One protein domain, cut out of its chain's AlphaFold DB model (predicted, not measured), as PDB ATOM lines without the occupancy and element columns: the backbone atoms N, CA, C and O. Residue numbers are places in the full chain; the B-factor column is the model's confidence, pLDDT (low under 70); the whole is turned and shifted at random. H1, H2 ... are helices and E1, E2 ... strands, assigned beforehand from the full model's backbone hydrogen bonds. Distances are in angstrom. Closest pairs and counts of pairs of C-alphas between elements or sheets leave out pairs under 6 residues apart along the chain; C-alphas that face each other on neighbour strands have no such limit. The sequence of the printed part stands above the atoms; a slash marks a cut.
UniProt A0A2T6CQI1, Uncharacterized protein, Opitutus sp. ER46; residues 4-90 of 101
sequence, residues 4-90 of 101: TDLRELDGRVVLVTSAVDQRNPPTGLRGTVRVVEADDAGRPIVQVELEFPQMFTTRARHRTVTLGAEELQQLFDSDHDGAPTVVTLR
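AT A GLANCE: This is residues 4 to 90 of the 101 residues of an uncharacterized protein of Opitutus sp. ER46 (UniProt A0A2T6CQI1). A five-stranded sheet, strongly twisted and curled, makes a wall, and helix H2 packs over its E1 and E5 end. The loop tip at residues 54 to 59, between E3 and E4, sticks out from the sheet, and the short helix H1 only grazes it. The printed part has 87 residues, with two named helices and five named strands in the order H1 E1 E2 E3 E4 H2 E5. The sheet runs E4 E3 E2 E1 E5 and is mixed; the class is mixed, helices and strands. The whole is compact, with a radius of gyration of the C-alphas of 13.8 A and spans of 41 by 29 by 22 A.

IN THESE COORDINATES: Find C-alpha 4 at (82.434, 137.160, 108.372), where H1, residues 4 to 7, begins. Next comes E1, residues 13 to 18, 16.5 A long. E2, residues 29 to 36, is 21.2 A long, and E3, residues 45 to 52, is 22.2 A long, from C-alpha 45 at (82.236, 130.307, 118.739). E4, residues 61 to 66, spans 16.5 A. H2, residues 69 to 80, spans 17.1 A. E5, residues 86 to 89, ends at C-alpha 89 at (91.531, 136.290, 130.401).

HOW THE PARTS SIT: Look first at E1 to E4, a meander, each strand the antiparallel neighbour of the one before. The hairpin E1 and E2 has N 14 and O 31 at 2.8 A, within hydrogen-bond range. In the hairpin E2 and E3, N 34 and O 47 are 2.7 A apart; in the hairpin E3 and E4, N 50 and O 63 are 2.8 A apart. Beside E1 you find E5, parallel at 39 degrees, with N 87 and O 15 at 2.8 A. E4 and E5 are the edge strands, and they are apart. From edge to edge the strands' lines turn by 95 degrees. H2 on one face of the sheet gives two layers, a helix layer and a sheet layer. Its height over the sheet is 8.3 A; it lies over E5 and, only just, over E1, where 3 of its C-alphas fall. It runs along the strands, at 8 degrees to E5 on the local plane. The closest C-alphas of H2 and E5 are those of Glu 71 and Val 87, 6.0 A apart. H1 only grazes the sheet with residues 6 to 7; the closest C-alphas of H1 and E2, Arg 7 and Val 35, are 6.0 A apart. H1 and H2 are apart. In H2 every O i to N i+4 pair is within hydrogen-bond range; H1 is too short for such a pair.

THE WHOLE: The C-alphas farthest apart are those of Ala 41 and Phe 56, at 43.2 A. The printed part has no cut and no long link. Mean pLDDT of the printed part is 79.2; look for values under 70 at residues 38 to 42, 53 to 60 and 79 to 82.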
ATOM      1  N   THR A   4      81.324 136.898 109.295       70.25
ATOM      2  CA  THR A   4      82.434 137.160 108.372       70.25
ATOM      3  C   THR A   4      83.623 137.789 109.090       70.25
ATOM      4  O   THR A   4      84.717 137.252 108.967       70.25
ATOM      5  N   ASP A   5      83.395 138.825 109.908       77.88
ATOM      6  CA  ASP A   5      84.463 139.498 110.666       77.88
ATOM      7  C   ASP A   5      85.160 138.518 111.629       77.88
ATOM      8  O   ASP A   5      86.365 138.569 111.843       77.88
ATOM      9  N   LEU A   6      84.401 137.577 112.204       77.62
ATOM     10  CA  LEU A   6      84.951 136.556 113.098       77.62
ATOM     11  C   LEU A   6      85.838 135.560 112.342       77.62
ATOM     12  O   LEU A   6      86.896 135.197 112.841       77.62
ATOM     13  N   ARG A   7      85.458 135.140 111.129       80.75
ATOM     14  CA  ARG A   7      86.293 134.233 110.317       80.75
ATOM     15  C   ARG A   7      87.638 134.844 109.937       80.75
ATOM     16  O   ARG A   7      88.587 134.090 109.763       80.75
ATOM     17  N   GLU A   8      87.741 136.166 109.840       83.56
ATOM     18  CA  GLU A   8      89.018 136.847 109.583       83.56
ATOM     19  C   GLU A   8      89.998 136.738 110.761       83.56
ATOM     20  O   GLU A   8      91.206 136.891 110.584       83.56
ATOM     21  N   LEU A   9      89.498 136.420 111.957       83.25
ATOM     22  CA  LEU A   9      90.324 136.172 113.133       83.25
ATOM     23  C   LEU A   9      90.854 134.729 113.191       83.25
ATOM     24  O   LEU A   9      91.757 134.463 113.980       83.25
ATOM     25  N   ASP A  10      90.337 133.789 112.389       88.12
ATOM     26  CA  ASP A  10      90.773 132.386 112.432       88.12
ATOM     27  C   ASP A  10      92.250 132.225 112.034       88.12
ATOM     28  O   ASP A  10      92.729 132.788 111.051       88.12
ATOM     29  N   GLY A  11      92.993 131.446 112.822       87.56
ATOM     30  CA  GLY A  11      94.425 131.217 112.640       87.56
ATOM     31  C   GLY A  11      95.315 132.372 113.102       87.56
ATOM     32  O   GLY A  11      96.543 132.280 113.001       87.56
ATOM     33  N   ARG A  12      94.738 133.457 113.629       87.38
ATOM     34  CA  ARG A  12      95.503 134.617 114.081       87.38
ATOM     35  C   ARG A  12      96.256 134.328 115.371       87.38
ATOM     36  O   ARG A  12      95.729 133.733 116.305       87.38
ATOM     37  N   VAL A  13      97.494 134.807 115.435       88.38
ATOM     38  CA  VAL A  13      98.332 134.710 116.629       88.38
ATOM     39  C   VAL A  13      98.047 135.893 117.544       88.38
ATOM     40  O   VAL A  13      98.146 137.042 117.117       88.38
ATOM     41  N   VAL A  14      97.750 135.606 118.805       88.94
ATOM     42  CA  VAL A  14      97.480 136.598 119.847       88.94
ATOM     43  C   VAL A  14      98.382 136.365 121.055       88.94
ATOM     44  O   VAL A  14      98.836 135.245 121.308       88.94
ATOM     45  N   LEU A  15      98.661 137.425 121.808       89.12
ATOM     46  CA  LEU A  15      99.262 137.323 123.131       89.12
ATOM     47  C   LEU A  15      98.137 137.210 124.154       89.12
ATOM     48  O   LEU A  15      97.257 138.061 124.210       89.12
ATOM     49  N   VAL A  16      98.161 136.172 124.975       89.12
ATOM     50  CA  VAL A  16      97.147 135.943 125.998       89.12
ATOM     51  C   VAL A  16      97.757 136.151 127.367       89.12
ATOM     52  O   VAL A  16      98.770 135.542 127.710       89.12
ATOM     53  N   THR A  17      97.131 137.022 128.141       89.56
ATOM     54  CA  THR A  17      97.498 137.338 129.520       89.56
ATOM     55  C   THR A  17      96.348 136.954 130.442       89.56
ATOM     56  O   THR A  17      95.236 136.662 129.997       89.56
ATOM     57  N   SER A  18      96.606 136.921 131.745       87.69
ATOM     58  CA  SER A  18      95.565 136.688 132.742       87.69
ATOM     59  C   SER A  18      95.481 137.867 133.696       87.69
ATOM     60  O   SER A  18      96.490 138.299 134.244       87.69
ATOM     61  N   ALA A  19      94.265 138.361 133.922       87.06
ATOM     62  CA  ALA A  19      93.969 139.410 134.893       87.06
ATOM     63  C   ALA A  19      94.171 138.953 136.346       87.06
ATOM     64  O   ALA A  19      94.227 139.792 137.242       87.06
ATOM     65  N   VAL A  20      94.257 137.640 136.589       86.06
ATOM     66  CA  VAL A  20      94.531 137.078 137.919       86.06
ATOM     67  C   VAL A  20      96.005 136.705 138.111       86.06
ATOM     68  O   VAL A  20      96.380 136.273 139.201       86.06
ATOM     69  N   ASP A  21      96.848 136.874 137.087       83.06
ATOM     70  CA  ASP A  21      98.293 136.692 137.217       83.06
ATOM     71  C   ASP A  21      98.894 137.873 137.986       83.06
ATOM     72  O   ASP A  21      98.875 139.016 137.535       83.06
ATOM     73  N   GLN A  22      99.425 137.587 139.172       81.31
ATOM     74  CA  GLN A  22     100.024 138.595 140.053       81.31
ATOM     75  C   GLN A  22     101.539 138.748 139.836       81.31
ATOM     76  O   GLN A  22     102.206 139.472 140.576       81.31
ATOM     77  N   ARG A  23     102.115 138.049 138.847       78.25
ATOM     78  CA  ARG A  23     103.554 138.106 138.561       78.25
ATOM     79  C   ARG A  23     103.921 139.454 137.944       78.25
ATOM     80  O   ARG A  23     103.140 140.067 137.222       78.25
ATOM     81  N   ASN A  24     105.145 139.901 138.209       76.31
ATOM     82  CA  ASN A  24     105.698 141.116 137.620       76.31
ATOM     83  C   ASN A  24     107.102 140.834 137.048       76.31
ATOM     84  O   ASN A  24     108.039 140.660 137.834       76.31
ATOM     85  N   PRO A  25     107.275 140.781 135.713       73.75
ATOM     86  CA  PRO A  25     106.255 141.027 134.688       73.75
ATOM     87  C   PRO A  25     105.204 139.901 134.600       73.75
ATOM     88  O   PRO A  25     105.510 138.760 134.962       73.75
ATOM     89  N   PRO A  26     103.984 140.208 134.120       76.81
ATOM     90  CA  PRO A  26     102.932 139.214 133.960       76.81
ATOM     91  C   PRO A  26     103.312 138.170 132.910       76.81
ATOM     92  O   PRO A  26     104.037 138.439 131.947       76.81
ATOM     93  N   THR A  27     102.785 136.964 133.081       82.25
ATOM     94  CA  THR A  27     102.971 135.867 132.135       82.25
ATOM     95  C   THR A  27     102.093 136.097 130.913       82.25
ATOM     96  O   THR A  27     100.871 136.183 131.021       82.25
ATOM     97  N   GLY A  28     102.721 136.159 129.741       85.19
ATOM     98  CA  GLY A  28     102.039 136.141 128.453       85.19
ATOM     99  C   GLY A  28     102.295 134.821 127.737       85.19
ATOM    100  O   GLY A  28     103.445 134.396 127.617       85.19
ATOM    101  N   LEU A  29     101.238 134.180 127.249       85.62
ATOM    102  CA  LEU A  29     101.331 133.002 126.393       85.62
ATOM    103  C   LEU A  29     100.922 133.343 124.973       85.62
ATOM    104  O   LEU A  29     100.037 134.160 124.735       85.62
ATOM    105  N   ARG A  30     101.555 132.682 124.013       88.31
ATOM    106  CA  ARG A  30     101.123 132.767 122.628       88.31
ATOM    107  C   ARG A  30      99.898 131.875 122.446       88.31
ATOM    108  O   ARG A  30      99.934 130.695 122.787       88.31
ATOM    109  N   GLY A  31      98.833 132.462 121.919       89.38
ATOM    110  CA  GLY A  31      97.617 131.762 121.547       89.38
ATOM    111  C   GLY A  31      97.354 131.854 120.051       89.38
ATOM    112  O   GLY A  31      97.751 132.827 119.405       89.38
ATOM    113  N   THR A  32      96.660 130.861 119.510       90.69
ATOM    114  CA  THR A  32      96.123 130.890 118.148       90.69
ATOM    115  C   THR A  32      94.605 130.931 118.213       90.69
ATOM    116  O   THR A  32      93.980 130.074 118.836       90.69
ATOM    117  N   VAL A  33      93.998 131.929 117.580       90.50
ATOM    118  CA  VAL A  33      92.546 132.057 117.488       90.50
ATOM    119  C   VAL A  33      92.005 130.975 116.558       90.50
ATOM    120  O   VAL A  33      92.536 130.733 115.475       90.50
ATOM    121  N   ARG A  34      90.934 130.322 116.990       90.38
ATOM    122  CA  ARG A  34      90.165 129.343 116.236       90.38
ATOM    123  C   ARG A  34      88.715 129.770 116.224       90.38
ATOM    124  O   ARG A  34      88.098 129.894 117.279       90.38
ATOM    125  N   VAL A  35      88.170 129.987 115.037       88.25
ATOM    126  CA  VAL A  35      86.752 130.291 114.868       88.25
ATOM    127  C   VAL A  35      86.069 129.047 114.356       88.25
ATOM    128  O   VAL A  35      86.263 128.618 113.221       88.25
ATOM    129  N   VAL A  36      85.267 128.455 115.225       85.12
ATOM    130  CA  VAL A  36      84.464 127.287 114.902       85.12
ATOM    131  C   VAL A  36      83.034 127.752 114.634       85.12
ATOM    132  O   VAL A  36      82.464 128.554 115.380       85.12
ATOM    133  N   GLU A  37      82.445 127.289 113.532       71.38
ATOM    134  CA  GLU A  37      81.000 127.416 113.325       71.38
ATOM    135  C   GLU A  37      80.317 126.634 114.443       71.38
ATOM    136  O   GLU A  37      80.675 125.476 114.669       71.38
ATOM    137  N   ALA A  38      79.420 127.262 115.207       69.44
ATOM    138  CA  ALA A  38      79.090 126.684 116.498       69.44
ATOM    139  C   ALA A  38      77.649 126.814 116.987       69.44
ATOM    140  O   ALA A  38      76.844 127.620 116.524       69.44
ATOM    141  N   ASP A  39      77.401 125.944 117.965       61.81
ATOM    142  CA  ASP A  39      76.183 125.651 118.708       61.81
ATOM    143  C   ASP A  39      74.957 125.262 117.872       61.81
ATOM    144  O   ASP A  39      74.810 125.650 116.717       61.81
ATOM    145  N   ASP A  40      74.017 124.526 118.477       59.22
ATOM    146  CA  ASP A  40      72.731 124.127 117.863       59.22
ATOM    147  C   ASP A  40      71.942 125.325 117.274       59.22
ATOM    148  O   ASP A  40      71.030 125.161 116.467       59.22
ATOM    149  N   ALA A  41      72.310 126.550 117.668       65.81
ATOM    150  CA  ALA A  41      71.750 127.816 117.204       65.81
ATOM    151  C   ALA A  41      72.516 128.492 116.041       65.81
ATOM    152  O   ALA A  41      72.118 129.580 115.624       65.81
ATOM    153  N   GLY A  42      73.613 127.912 115.538       68.06
ATOM    154  CA  GLY A  42      74.379 128.430 114.395       68.06
ATOM    155  C   GLY A  42      75.145 129.734 114.662       68.06
ATOM    156  O   GLY A  42      75.331 130.542 113.751       68.06
ATOM    157  N   ARG A  43      75.564 129.978 115.908       74.00
ATOM    158  CA  ARG A  43      76.342 131.161 116.306       74.00
ATOM    159  C   ARG A  43      77.835 130.814 116.358       74.00
ATOM    160  O   ARG A  43      78.198 129.920 117.108       74.00
ATOM    161  N   PRO A  44      78.717 131.527 115.639       74.31
ATOM    162  CA  PRO A  44      80.151 131.238 115.662       74.31
ATOM    163  C   PRO A  44      80.715 131.331 117.085       74.31
ATOM    164  O   PRO A  44      80.467 132.309 117.793       74.31
ATOM    165  N   ILE A  45      81.487 130.321 117.485       84.56
ATOM    166  CA  ILE A  45      82.236 130.307 118.739       84.56
ATOM    167  C   ILE A  45      83.687 130.587 118.389       84.56
ATOM    168  O   ILE A  45      84.279 129.952 117.517       84.56
ATOM    169  N   VAL A  46      84.265 131.545 119.100       87.94
ATOM    170  CA  VAL A  46      85.684 131.857 118.992       87.94
ATOM    171  C   VAL A  46      86.399 131.278 120.191       87.94
ATOM    172  O   VAL A  46      85.988 131.455 121.337       87.94
ATOM    173  N   GLN A  47      87.479 130.574 119.910       90.81
ATOM    174  CA  GLN A  47      88.334 129.950 120.893       90.81
ATOM    175  C   GLN A  47      89.767 130.419 120.681       90.81
ATOM    176  O   GLN A  47      90.148 130.806 119.580       90.81
ATOM    177  N   VAL A  48      90.576 130.367 121.728       89.56
ATOM    178  CA  VAL A  48      92.019 130.555 121.631       89.56
ATOM    179  C   VAL A  48      92.700 129.299 122.130       89.56
ATOM    180  O   VAL A  48      92.462 128.849 123.249       89.56
ATOM    181  N   GLU A  49      93.538 128.727 121.280       89.56
ATOM    182  CA  GLU A  49      94.410 127.617 121.617       89.56
ATOM    183  C   GLU A  49      95.732 128.169 122.147       89.56
ATOM    184  O   GLU A  49      96.515 128.759 121.408       89.56
ATOM    185  N   LEU A  50      95.953 128.010 123.446       86.62
ATOM    186  CA  LEU A  50      97.196 128.341 124.125       86.62
ATOM    187  C   LEU A  50      98.165 127.174 123.990       86.62
ATOM    188  O   LEU A  50      97.858 126.057 124.417       86.62
ATOM    189  N   GLU A  51      99.346 127.450 123.446       77.00
ATOM    190  CA  GLU A  51     100.428 126.478 123.344       77.00
ATOM    191  C   GLU A  51     101.439 126.714 124.469       77.00
ATOM    192  O   GLU A  51     102.068 127.771 124.561       77.00
ATOM    193  N   PHE A  52     101.615 125.711 125.330       74.25
ATOM    194  CA  PHE A  52     102.629 125.754 126.376       74.25
ATOM    195  C   PHE A  52     103.923 125.145 125.834       74.25
ATOM    196  O   PHE A  52     103.900 124.011 125.338       74.25
ATOM    197  N   PRO A  53     105.063 125.858 125.917       65.44
ATOM    198  CA  PRO A  53     106.326 125.327 125.432       65.44
ATOM    199  C   PRO A  53     106.673 124.025 126.163       65.44
ATOM    200  O   PRO A  53     106.478 123.904 127.374       65.44
ATOM    201  N   GLN A  54     107.223 123.056 125.425       54.47
ATOM    202  CA  GLN A  54     107.817 121.868 126.033       54.47
ATOM    203  C   GLN A  54     108.956 122.300 126.952       54.47
ATOM    204  O   GLN A  54     110.010 122.744 126.498       54.47
ATOM    205  N   MET A  55     108.754 122.135 128.252       55.41
ATOM    206  CA  MET A  55     109.869 122.032 129.181       55.41
ATOM    207  C   MET A  55     110.373 120.587 129.126       55.41
ATOM    208  O   MET A  55     109.575 119.670 128.952       55.41
ATOM    209  N   PHE A  56     111.687 120.375 129.266       48.84
ATOM    210  CA  PHE A  56     112.382 119.077 129.125       48.84
ATOM    211  C   PHE A  56     111.762 117.897 129.913       48.84
ATOM    212  O   PHE A  56     112.124 116.746 129.685       48.84
ATOM    213  N   THR A  57     110.839 118.170 130.836       54.53
ATOM    214  CA  THR A  57     110.191 117.213 131.736       54.53
ATOM    215  C   THR A  57     108.686 117.033 131.501       54.53
ATOM    216  O   THR A  57     108.095 116.150 132.118       54.53
ATOM    217  N   THR A  58     108.050 117.826 130.631       54.09
ATOM    218  CA  THR A  58     106.584 117.862 130.497       54.09
ATOM    219  C   THR A  58     106.173 117.924 129.027       54.09
ATOM    220  O   THR A  58     106.692 118.730 128.257       54.09
ATOM    221  N   ARG A  59     105.231 117.057 128.620       57.25
ATOM    222  CA  ARG A  59     104.685 117.044 127.248       57.25
ATOM    223  C   ARG A  59     104.109 118.414 126.882       57.25
ATOM    224  O   ARG A  59     103.606 119.110 127.757       57.25
ATOM    225  N   ALA A  60     104.133 118.755 125.591       63.53
ATOM    226  CA  ALA A  60     103.405 119.910 125.072       63.53
ATOM    227  C   ALA A  60     101.943 119.820 125.529       63.53
ATOM    228  O   ALA A  60     101.290 118.794 125.315       63.53
ATOM    229  N   ARG A  61     101.460 120.868 126.192       70.94
ATOM    230  CA  ARG A  61     100.061 120.987 126.598       70.94
ATOM    231  C   ARG A  61      99.425 122.041 125.715       70.94
ATOM    232  O   ARG A  61     100.046 123.060 125.421       70.94
ATOM    233  N   HIS A  62      98.199 121.768 125.306       76.06
ATOM    234  CA  HIS A  62      97.313 122.764 124.731       76.06
ATOM    235  C   HIS A  62      96.233 123.100 125.751       76.06
ATOM    236  O   HIS A  62      95.801 122.240 126.524       76.06
ATOM    237  N   ARG A  63      95.782 124.348 125.754       83.00
ATOM    238  CA  ARG A  63      94.545 124.731 126.429       83.00
ATOM    239  C   ARG A  63      93.700 125.526 125.463       83.00
ATOM    240  O   ARG A  63      94.146 126.547 124.958       83.00
ATOM    241  N   THR A  64      92.476 125.079 125.247       86.56
ATOM    242  CA  THR A  64      91.495 125.824 124.466       86.56
ATOM    243  C   THR A  64      90.634 126.638 125.421       86.56
ATOM    244  O   THR A  64      90.038 126.079 126.341       86.56
ATOM    245  N   VAL A  65      90.584 127.951 125.220       86.75
ATOM    246  CA  VAL A  65      89.744 128.870 125.995       86.75
ATOM    247  C   VAL A  65      88.693 129.455 125.068       86.75
ATOM    248  O   VAL A  65      89.033 130.027 124.036       86.75
ATOM    249  N   THR A  66      87.418 129.307 125.415       88.19
ATOM    250  CA  THR A  66      86.326 129.948 124.675       88.19
ATOM    251  C   THR A  66      86.261 131.421 125.056       88.19
ATOM    252  O   THR A  66      86.169 131.740 126.238       88.19
ATOM    253  N   LEU A  67      86.306 132.314 124.067       85.25
ATOM    254  CA  LEU A  67      86.271 133.753 124.305       85.25
ATOM    255  C   LEU A  67      84.843 134.238 124.553       85.25
ATOM    256  O   LEU A  67      83.923 133.930 123.789       85.25
ATOM    257  N   GLY A  68      84.673 135.038 125.605       84.94
ATOM    258  CA  GLY A  68      83.454 135.789 125.855       84.94
ATOM    259  C   GLY A  68      83.328 137.026 124.962       84.94
ATOM    260  O   GLY A  68      84.207 137.362 124.169       84.94
ATOM    261  N   ALA A  69      82.216 137.746 125.112       83.06
ATOM    262  CA  ALA A  69      81.952 138.963 124.343       83.06
ATOM    263  C   ALA A  69      82.986 140.080 124.598       83.06
ATOM    264  O   ALA A  69      83.311 140.826 123.676       83.06
ATOM    265  N   GLU A  70      83.507 140.190 125.824       84.56
ATOM    266  CA  GLU A  70      84.498 141.209 126.200       84.56
ATOM    267  C   GLU A  70      85.873 140.902 125.589       84.56
ATOM    268  O   GLU A  70      86.496 141.773 124.986       84.56
ATOM    269  N   GLU A  71      86.332 139.653 125.677       86.62
ATOM    270  CA  GLU A  71      87.571 139.199 125.035       86.62
ATOM    271  C   GLU A  71      87.500 139.300 123.508       86.62
ATOM    272  O   GLU A  71      88.466 139.717 122.872       86.62
ATOM    273  N   LEU A  72      86.348 138.975 122.914       85.12
ATOM    274  CA  LEU A  72      86.111 139.177 121.487       85.12
ATOM    275  C   LEU A  72      86.255 140.647 121.098       85.12
ATOM    276  O   LEU A  72      86.902 140.957 120.102       85.12
ATOM    277  N   GLN A  73      85.677 141.556 121.884       84.31
ATOM    278  CA  GLN A  73      85.777 142.988 121.626       84.31
ATOM    279  C   GLN A  73      87.229 143.488 121.705       84.31
ATOM    280  O   GLN A  73      87.636 144.243 120.827       84.31
ATOM    281  N   GLN A  74      88.024 143.014 122.672       83.94
ATOM    282  CA  GLN A  74      89.464 143.318 122.750       83.94
ATOM    283  C   GLN A  74      90.224 142.860 121.496       83.94
ATOM    284  O   GLN A  74      91.110 143.565 121.005       83.94
ATOM    285  N   LEU A  75      89.868 141.684 120.970       83.12
ATOM    286  CA  LEU A  75      90.507 141.099 119.793       83.12
ATOM    287  C   LEU A  75      90.273 141.946 118.536       83.12
ATOM    288  O   LEU A  75      91.204 142.149 117.758       83.12
ATOM    289  N   PHE A  76      89.062 142.485 118.375       80.31
ATOM    290  CA  PHE A  76      88.728 143.404 117.282       80.31
ATOM    291  C   PHE A  76      89.356 144.788 117.447       80.31
ATOM    292  O   PHE A  76      89.852 145.348 116.474       80.31
ATOM    293  N   ASP A  77      89.344 145.341 118.659       81.00
ATOM    294  CA  ASP A  77      89.930 146.659 118.927       81.00
ATOM    295  C   ASP A  77      91.437 146.660 118.620       81.00
ATOM    296  O   ASP A  77      91.941 147.523 117.903       81.00
ATOM    297  N   SER A  78      92.135 145.601 119.042       74.69
ATOM    298  CA  SER A  78      93.570 145.452 118.785       74.69
ATOM    299  C   SER A  78      93.911 145.158 117.319       74.69
ATOM    300  O   SER A  78      95.033 145.421 116.894       74.69
ATOM    301  N   ASP A  79      92.991 144.573 116.544       69.25
ATOM    302  CA  ASP A  79      93.193 144.371 115.103       69.25
ATOM    303  C   ASP A  79      93.248 145.706 114.352       69.25
ATOM    304  O   ASP A  79      94.071 145.886 113.455       69.25
ATOM    305  N   HIS A  80      92.423 146.666 114.765       67.50
ATOM    306  CA  HIS A  80      92.304 147.945 114.080       67.50
ATOM    307  C   HIS A  80      93.523 148.865 114.283       67.50
ATOM    308  O   HIS A  80      93.826 149.685 113.416       67.50
ATOM    309  N   ASP A  81      94.234 148.719 115.403       66.00
ATOM    310  CA  ASP A  81      95.320 149.622 115.817       66.00
ATOM    311  C   ASP A  81      96.713 149.213 115.281       66.00
ATOM    312  O   ASP A  81      97.676 149.972 115.364       66.00
ATOM    313  N   GLY A  82      96.856 148.009 114.706       64.06
ATOM    314  CA  GLY A  82      98.151 147.485 114.234       64.06
ATOM    315  C   GLY A  82      99.133 147.101 115.355       64.06
ATOM    316  O   GLY A  82     100.272 146.708 115.082       64.06
ATOM    317  N   ALA A  83      98.695 147.192 116.611       72.44
ATOM    318  CA  ALA A  83      99.388 146.717 117.799       72.44
ATOM    319  C   ALA A  83      99.345 145.175 117.905       72.44
ATOM    320  O   ALA A  83      98.495 144.524 117.287       72.44
ATOM    321  N   PRO A  84     100.245 144.540 118.685       72.12
ATOM    322  CA  PRO A  84     100.119 143.117 118.983       72.12
ATOM    323  C   PRO A  84      98.772 142.855 119.664       72.12
ATOM    324  O   PRO A  84      98.484 143.428 120.708       72.12
ATOM    325  N   THR A  85      97.956 141.978 119.080       85.69
ATOM    326  CA  THR A  85      96.648 141.616 119.631       85.69
ATOM    327  C   THR A  85      96.815 140.950 120.995       85.69
ATOM    328  O   THR A  85      97.350 139.840 121.072       85.69
ATOM    329  N   VAL A  86      96.365 141.623 122.060       86.62
ATOM    330  CA  VAL A  86      96.411 141.107 123.435       86.62
ATOM    331  C   VAL A  86      95.005 140.745 123.898       86.62
ATOM    332  O   VAL A  86      94.087 141.551 123.796       86.62
ATOM    333  N   VAL A  87      94.844 139.541 124.439       88.31
ATOM    334  CA  VAL A  87      93.595 139.078 125.051       88.31
ATOM    335  C   VAL A  87      93.847 138.819 126.525       88.31
ATOM    336  O   VAL A  87      94.656 137.960 126.876       88.31
ATOM    337  N   THR A  88      93.142 139.540 127.393       89.31
ATOM    338  CA  THR A  88      93.251 139.330 128.840       89.31
ATOM    339  C   THR A  88      92.122 138.431 129.331       89.31
ATOM    340  O   THR A  88      90.956 138.824 129.317       89.31
ATOM    341  N   LEU A  89      92.469 137.233 129.799       87.69
ATOM    342  CA  LEU A  89      91.531 136.290 130.401       87.69
ATOM    343  C   LEU A  89      91.281 136.625 131.873       87.69
ATOM    344  O   LEU A  89      92.176 137.079 132.583       87.69
ATOM    345  N   ARG A  90      90.076 136.337 132.370       84.00
ATOM    346  CA  ARG A  90      89.724 136.480 133.799       84.00
ATOM    347  C   ARG A  90      90.012 135.233 134.639       84.00
ATOM    348  O   ARG A  90      89.724 135.204 135.830       84.00
TER     349      ARG A  90